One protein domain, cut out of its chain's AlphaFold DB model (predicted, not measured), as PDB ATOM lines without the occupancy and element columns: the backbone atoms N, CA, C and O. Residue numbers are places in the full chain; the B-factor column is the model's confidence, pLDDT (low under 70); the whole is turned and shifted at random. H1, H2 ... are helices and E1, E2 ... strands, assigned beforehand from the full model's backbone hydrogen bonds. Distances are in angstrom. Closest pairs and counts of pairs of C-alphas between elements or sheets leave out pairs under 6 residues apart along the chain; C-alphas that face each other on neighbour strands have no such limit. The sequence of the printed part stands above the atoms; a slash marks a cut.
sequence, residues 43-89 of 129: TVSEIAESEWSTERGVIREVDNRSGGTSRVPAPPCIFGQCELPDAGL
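This is residues 43 to 89 of the 129 residues of an uncharacterized protein of Acidimicrobiaceae bacterium (UniProt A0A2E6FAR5). A two-stranded hairpin, E1 and E2, has two short helices, H1 and H2, near the end where E1 begins, while a long stretch without a named element, residues 74 to 89, runs out from the end of E2 and folds back toward the hairpin. The outline is flat, and its longest direction runs from the hairpin's turn at Gly 67 to the bend of that stretch at Gln 81. The printed part has 47 residues, with two named helices and then two named strands in the order H1, H2, E1, E2; the sheet order is E1 - E2, antiparallel. The class is mixed, helices and strands, though under half of the residues, 21 of 47, are in named elements. The whole is loose, with a radius of gyration of the C-alphas of 12.1 A and spans of 34 by 27 by 13 A.

H1, residues 44 to 48, and H2, residues 51 to 56, are close but not clearly touching; their closest C-alphas, those of Ile 47 and Ser 53, are 6.6 A apart. The closest C-alphas of H1 and E1, residues 59 to 63, are those of Ala 48 and Ile 59, at 6.7 A. H2 comes nearest to E1 with the C-alphas of Ser 53 and Ile 59, at 6.6 A. E1 and E2, residues 69 to 73, form a hairpin of antiparallel neighbours, with 145 degrees between their directions. The C-alphas of Asp 63 and Thr 69 face each other at 4.4 A, and those of Ile 59 and Pro 73 at 4.6 A. N 60 and O 72 are within hydrogen-bond range at 2.9 A, as are N 70 and O 62 at 2.8 A. H1 and E2 are apart, and so are H2 and E2. In H1 and H2 every O i to N i+4 pair is within hydrogen-bond range.

H1 begins at C-alpha 44, (79.885, 161.501, 138.364), and measures 6.1 A from first to last C-alpha. H2, from Glu 51 to Arg 56, measures 8.5 A. E1, from Ile 59 to Asp 63, measures 13.4 A. E2, from Thr 69 to Pro 73, measures 13.1 A and ends at C-alpha 73, (86.973, 153.340, 136.873). The C-alpha of Gln 81 is at (106.607, 150.751, 129.465).

The two C-alphas farthest apart, those of Gly 67 and Gln 81, are 34.7 A apart; those of Thr 43 and Leu 89, the first and last printed, are 27.7 A apart. The printed part has no cut. The links H1 to H2, H2 to E1 and E1 to E2 are tight. The mean pLDDT of the printed part is 91.4, and no printed residue is under 70.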
ATOM      1  N   THR A  43      78.727 166.218 137.708       95.50
ATOM      2  CA  THR A  43      78.339 164.997 138.408       95.50
ATOM      3  C   THR A  43      79.187 163.815 137.940       95.50
ATOM      4  O   THR A  43      79.824 163.840 136.886       95.50
ATOM      5  N   VAL A  44      79.170 162.734 138.719       92.12
ATOM      6  CA  VAL A  44      79.885 161.501 138.364       92.12
ATOM      7  C   VAL A  44      79.380 160.927 137.036       92.12
ATOM      8  O   VAL A  44      80.195 160.501 136.220       92.12
ATOM      9  N   SER A  45      78.065 160.953 136.795       93.44
ATOM     10  CA  SER A  45      77.471 160.449 135.551       93.44
ATOM     11  C   SER A  45      77.914 161.262 134.337       93.44
ATOM     12  O   SER A  45      78.374 160.682 133.360       93.44
ATOM     13  N   GLU A  46      77.886 162.596 134.431       94.81
ATOM     14  CA  GLU A  46      78.339 163.481 133.348       94.81
ATOM     15  C   GLU A  46      79.816 163.260 133.003       94.81
ATOM     16  O   GLU A  46      80.189 163.264 131.833       94.81
ATOM     17  N   ILE A  47      80.672 163.034 134.006       93.00
ATOM     18  CA  ILE A  47      82.079 162.699 133.760       93.00
ATOM     19  C   ILE A  47      82.173 161.341 133.064       93.00
ATOM     20  O   ILE A  47      82.855 161.231 132.047       93.00
ATOM     21  N   ALA A  48      81.482 160.322 133.579       93.50
ATOM     22  CA  ALA A  48      81.543 158.964 133.048       93.50
ATOM     23  C   ALA A  48      81.036 158.863 131.600       93.50
ATOM     24  O   ALA A  48      81.492 157.986 130.865       93.50
ATOM     25  N   GLU A  49      80.106 159.726 131.198       94.94
ATOM     26  CA  GLU A  49      79.486 159.772 129.864       94.94
ATOM     27  C   GLU A  49      80.157 160.774 128.910       94.94
ATOM     28  O   GLU A  49      79.780 160.862 127.745       94.94
ATOM     29  N   SER A  50      81.161 161.525 129.377       94.25
ATOM     30  CA  SER A  50      81.848 162.527 128.559       94.25
ATOM     31  C   SER A  50      82.675 161.921 127.415       94.25
ATOM     32  O   SER A  50      83.209 160.812 127.513       94.25
ATOM     33  N   GLU A  51      82.862 162.703 126.347       94.81
ATOM     34  CA  GLU A  51      83.793 162.380 125.255       94.81
ATOM     35  C   GLU A  51      85.207 162.137 125.798       94.81
ATOM     36  O   GLU A  51      85.810 161.108 125.509       94.81
ATOM     37  N   TRP A  52      85.665 162.993 126.717       93.69
ATOM     38  CA  TRP A  52      86.936 162.822 127.422       93.69
ATOM     39  C   TRP A  52      87.063 161.451 128.102       93.69
ATOM     40  O   TRP A  52      88.113 160.817 128.011       93.69
ATOM     41  N   SER A  53      86.007 160.975 128.770       94.19
ATOM     42  CA  SER A  53      86.008 159.666 129.437       94.19
ATOM     43  C   SER A  53      86.193 158.522 128.440       94.19
ATOM     44  O   SER A  53      86.949 157.583 128.706       94.19
ATOM     45  N   THR A  54      85.566 158.648 127.269       92.75
ATOM     46  CA  THR A  54      85.665 157.678 126.172       92.75
ATOM     47  C   THR A  54      87.061 157.696 125.552       92.75
ATOM     48  O   THR A  54      87.706 156.656 125.464       92.75
ATOM     49  N   GLU A  55      87.571 158.875 125.191       93.69
ATOM     50  CA  GLU A  55      88.899 159.051 124.586       93.69
ATOM     51  C   GLU A  55      90.033 158.578 125.495       93.69
ATOM     52  O   GLU A  55      91.027 158.013 125.037       93.69
ATOM     53  N   ARG A  56      89.905 158.830 126.801       91.19
ATOM     54  CA  ARG A  56      90.918 158.468 127.795       91.19
ATOM     55  C   ARG A  56      90.758 157.052 128.334       91.19
ATOM     56  O   ARG A  56      91.628 156.619 129.087       91.19
ATOM     57  N   GLY A  57      89.674 156.351 127.996       91.25
ATOM     58  CA  GLY A  57      89.404 155.000 128.489       91.25
ATOM     59  C   GLY A  57      89.342 154.915 130.019       91.25
ATOM     60  O   GLY A  57      89.775 153.922 130.597       91.25
ATOM     61  N   VAL A  58      88.852 155.962 130.695       92.31
ATOM     62  CA  VAL A  58      88.860 156.040 132.176       92.31
ATOM     63  C   VAL A  58      87.748 155.227 132.830       92.31
ATOM     64  O   VAL A  58      87.747 155.070 134.050       92.31
ATOM     65  N   ILE A  59      86.810 154.710 132.040       93.88
ATOM     66  CA  ILE A  59      85.786 153.762 132.466       93.88
ATOM     67  C   ILE A  59      85.968 152.484 131.657       93.88
ATOM     68  O   ILE A  59      86.053 152.530 130.432       93.88
ATOM     69  N   ARG A  60      85.979 151.343 132.342       91.19
ATOM     70  CA  ARG A  60      85.984 150.017 131.723       91.19
ATOM     71  C   ARG A  60      84.754 149.225 132.136       91.19
ATOM     72  O   ARG A  60      84.199 149.441 133.217       91.19
ATOM     73  N   GLU A  61      84.354 148.297 131.281       92.75
ATOM     74  CA  GLU A  61      83.305 147.329 131.587       92.75
ATOM     75  C   GLU A  61      83.925 146.049 132.137       92.75
ATOM     76  O   GLU A  61      84.930 145.560 131.623       92.75
ATOM     77  N   VAL A  62      83.339 145.521 133.206       93.44
ATOM     78  CA  VAL A  62      83.764 144.268 133.837       93.44
ATOM     79  C   VAL A  62      82.565 143.349 133.967       93.44
ATOM     80  O   VAL A  62      81.472 143.815 134.283       93.44
ATOM     81  N   ASP A  63      82.750 142.055 133.730       93.38
ATOM     82  CA  ASP A  63      81.701 141.065 133.976       93.38
ATOM     83  C   ASP A  63      81.315 141.097 135.467       93.38
ATOM     84  O   ASP A  63      82.170 141.031 136.353       93.38
ATOM     85  N   ASN A  64      80.020 141.244 135.748       92.31
ATOM     86  CA  ASN A  64      79.489 141.293 137.111       92.31
ATOM     87  C   ASN A  64      79.131 139.904 137.675       92.31
ATOM     88  O   ASN A  64      78.583 139.801 138.774       92.31
ATOM     89  N   ARG A  65      79.382 138.847 136.895       90.88
ATOM     90  CA  ARG A  65      79.068 137.430 137.134       90.88
ATOM     91  C   ARG A  65      77.624 137.165 137.539       90.88
ATOM     92  O   ARG A  65      77.324 136.189 138.219       90.88
ATOM     93  N   SER A  66      76.738 138.049 137.094       88.31
ATOM     94  CA  SER A  66      75.292 138.034 137.312       88.31
ATOM     95  C   SER A  66      74.532 138.125 135.978       88.31
ATOM     96  O   SER A  66      73.362 138.500 135.959       88.31
ATOM     97  N   GLY A  67      75.202 137.816 134.857       88.81
ATOM     98  CA  GLY A  67      74.632 137.857 133.505       88.81
ATOM     99  C   GLY A  67      74.750 139.211 132.793       88.81
ATOM    100  O   GLY A  67      74.033 139.448 131.823       88.81
ATOM    101  N   GLY A  68      75.623 140.111 133.254       92.94
ATOM    102  CA  GLY A  68      75.853 141.401 132.604       92.94
ATOM    103  C   GLY A  68      77.214 142.006 132.931       92.94
ATOM    104  O   GLY A  68      78.110 141.340 133.445       92.94
ATOM    105  N   THR A  69      77.358 143.298 132.656       94.75
ATOM    106  CA  THR A  69      78.579 144.057 132.941       94.75
ATOM    107  C   THR A  69      78.330 145.150 133.978       94.75
ATOM    108  O   THR A  69      77.201 145.557 134.257       94.75
ATOM    109  N   SER A  70      79.399 145.605 134.617       92.75
ATOM    110  CA  SER A  70      79.434 146.784 135.476       92.75
ATOM    111  C   SER A  70      80.476 147.758 134.952       92.75
ATOM    112  O   SER A  70      81.570 147.359 134.563       92.75
ATOM    113  N   ARG A  71      80.142 149.049 134.963       92.62
ATOM    114  CA  ARG A  71      81.074 150.124 134.617       92.62
ATOM    115  C   ARG A  71      81.867 150.508 135.858       92.62
ATOM    116  O   ARG A  71      81.278 150.868 136.876       92.62
ATOM    117  N   VAL A  72      83.190 150.448 135.773       91.88
ATOM    118  CA  VAL A  72      84.096 150.813 136.869       91.88
ATOM    119  C   VAL A  72      85.196 151.744 136.365       91.88
ATOM    120  O   VAL A  72      85.546 151.680 135.184       91.88
ATOM    121  N   PRO A  73      85.779 152.590 137.231       92.25
ATOM    122  CA  PRO A  73      86.973 153.340 136.873       92.25
ATOM    123  C   PRO A  73      88.100 152.409 136.414       92.25
ATOM    124  O   PRO A  73      88.395 151.395 137.056       92.25
ATOM    125  N   ALA A  74      88.727 152.756 135.298       92.06
ATOM    126  CA  ALA A  74      89.980 152.161 134.869       92.06
ATOM    127  C   ALA A  74      91.126 152.634 135.788       92.06
ATOM    128  O   ALA A  74      90.958 153.595 136.551       92.06
ATOM    129  N   PRO A  75      92.299 151.976 135.754       91.00
ATOM    130  CA  PRO A  75      93.459 152.452 136.492       91.00
ATOM    131  C   PRO A  75      93.757 153.931 136.185       91.00
ATOM    132  O   PRO A  75      93.775 154.320 135.019       91.00
ATOM    133  N   PRO A  76      94.013 154.769 137.205       89.19
ATOM    134  CA  PRO A  76      94.114 156.219 137.023       89.19
ATOM    135  C   PRO A  76      95.398 156.667 136.305       89.19
ATOM    136  O   PRO A  76      95.515 157.832 135.929       89.19
ATOM    137  N   CYS A  77      96.369 155.766 136.138       87.62
ATOM    138  CA  CYS A  77      97.680 156.056 135.571       87.62
ATOM    139  C   CYS A  77      97.952 155.163 134.362       87.62
ATOM    140  O   CYS A  77      97.752 153.950 134.422       87.62
ATOM    141  N   ILE A  78      98.489 155.765 133.301       85.12
ATOM    142  CA  ILE A  78      98.985 155.065 132.115       85.12
ATOM    143  C   ILE A  78     100.509 154.983 132.225       85.12
ATOM    144  O   ILE A  78     101.172 155.997 132.453       85.12
ATOM    145  N   PHE A  79     101.068 153.787 132.053       89.88
ATOM    146  CA  PHE A  79     102.509 153.549 132.115       89.88
ATOM    147  C   PHE A  79     103.060 153.298 130.709       89.88
ATOM    148  O   PHE A  79     102.633 152.382 130.021       89.88
ATOM    149  N   GLY A  80     104.043 154.091 130.274       92.25
ATOM    150  CA  GLY A  80     104.576 154.001 128.904       92.25
ATOM    151  C   GLY A  80     105.408 152.748 128.594       92.25
ATOM    152  O   GLY A  80     105.753 152.524 127.441       92.25
ATOM    153  N   GLN A  81     105.768 151.953 129.605       94.12
ATOM    154  CA  GLN A  81     106.607 150.751 129.465       94.12
ATOM    155  C   GLN A  81     106.018 149.529 130.184       94.12
ATOM    156  O   GLN A  81     106.723 148.553 130.427       94.12
ATOM    157  N   CYS A  82     104.749 149.593 130.585       91.44
ATOM    158  CA  CYS A  82     104.087 148.516 131.306       91.44
ATOM    159  C   CYS A  82     102.605 148.515 130.953       91.44
ATOM    160  O   CYS A  82     101.930 149.534 131.084       91.44
ATOM    161  N   GLU A  83     102.109 147.360 130.531       87.56
ATOM    162  CA  GLU A  83     100.679 147.126 130.403       87.56
ATOM    163  C   GLU A  83     100.132 146.705 131.767       87.56
ATOM    164  O   GLU A  83     100.682 145.823 132.432       87.56
ATOM    165  N   LEU A  84      99.070 147.378 132.207       87.38
ATOM    166  CA  LEU A  84      98.351 146.981 133.409       87.38
ATOM    167  C   LEU A  84      97.424 145.812 133.073       87.38
ATOM    168  O   LEU A  84      96.856 145.792 131.982       87.38
ATOM    169  N   PRO A  85      97.234 144.857 133.998       87.25
ATOM    170  CA  PRO A  85      96.317 143.758 133.764       87.25
ATOM    171  C   PRO A  85      94.879 144.265 133.618       87.25
ATOM    172  O   PRO A  85      94.456 145.229 134.276       87.25
ATOM    173  N   ASP A  86      94.113 143.554 132.796       83.94
ATOM    174  CA  ASP A  86      92.671 143.733 132.711       83.94
ATOM    175  C   ASP A  86      91.995 143.487 134.063       83.94
ATOM    176  O   ASP A  86      92.569 142.937 135.011       83.94
ATOM    177  N   ALA A  87      90.743 143.929 134.176       83.94
ATOM    178  CA  ALA A  87      89.951 143.579 135.341       83.94
ATOM    179  C   ALA A  87      89.767 142.061 135.379       83.94
ATOM    180  O   ALA A  87      89.150 141.483 134.487       83.94
ATOM    181  N   GLY A  88      90.272 141.424 136.433       85.88
ATOM    182  CA  GLY A  88      89.846 140.074 136.762       85.88
ATOM    183  C   GLY A  88      88.354 140.038 137.090       85.88
ATOM    184  O   GLY A  88      87.729 141.057 137.404       85.88
ATOM    185  N   LEU A  89      87.797 138.833 137.053       90.31
ATOM    186  CA  LEU A  89      86.443 138.572 137.511       90.31
ATOM    187  C   LEU A  89      86.291 138.929 139.003       90.31
ATOM    188  O   LEU A  89      87.169 138.573 139.795       90.31
TER     189      LEU A  89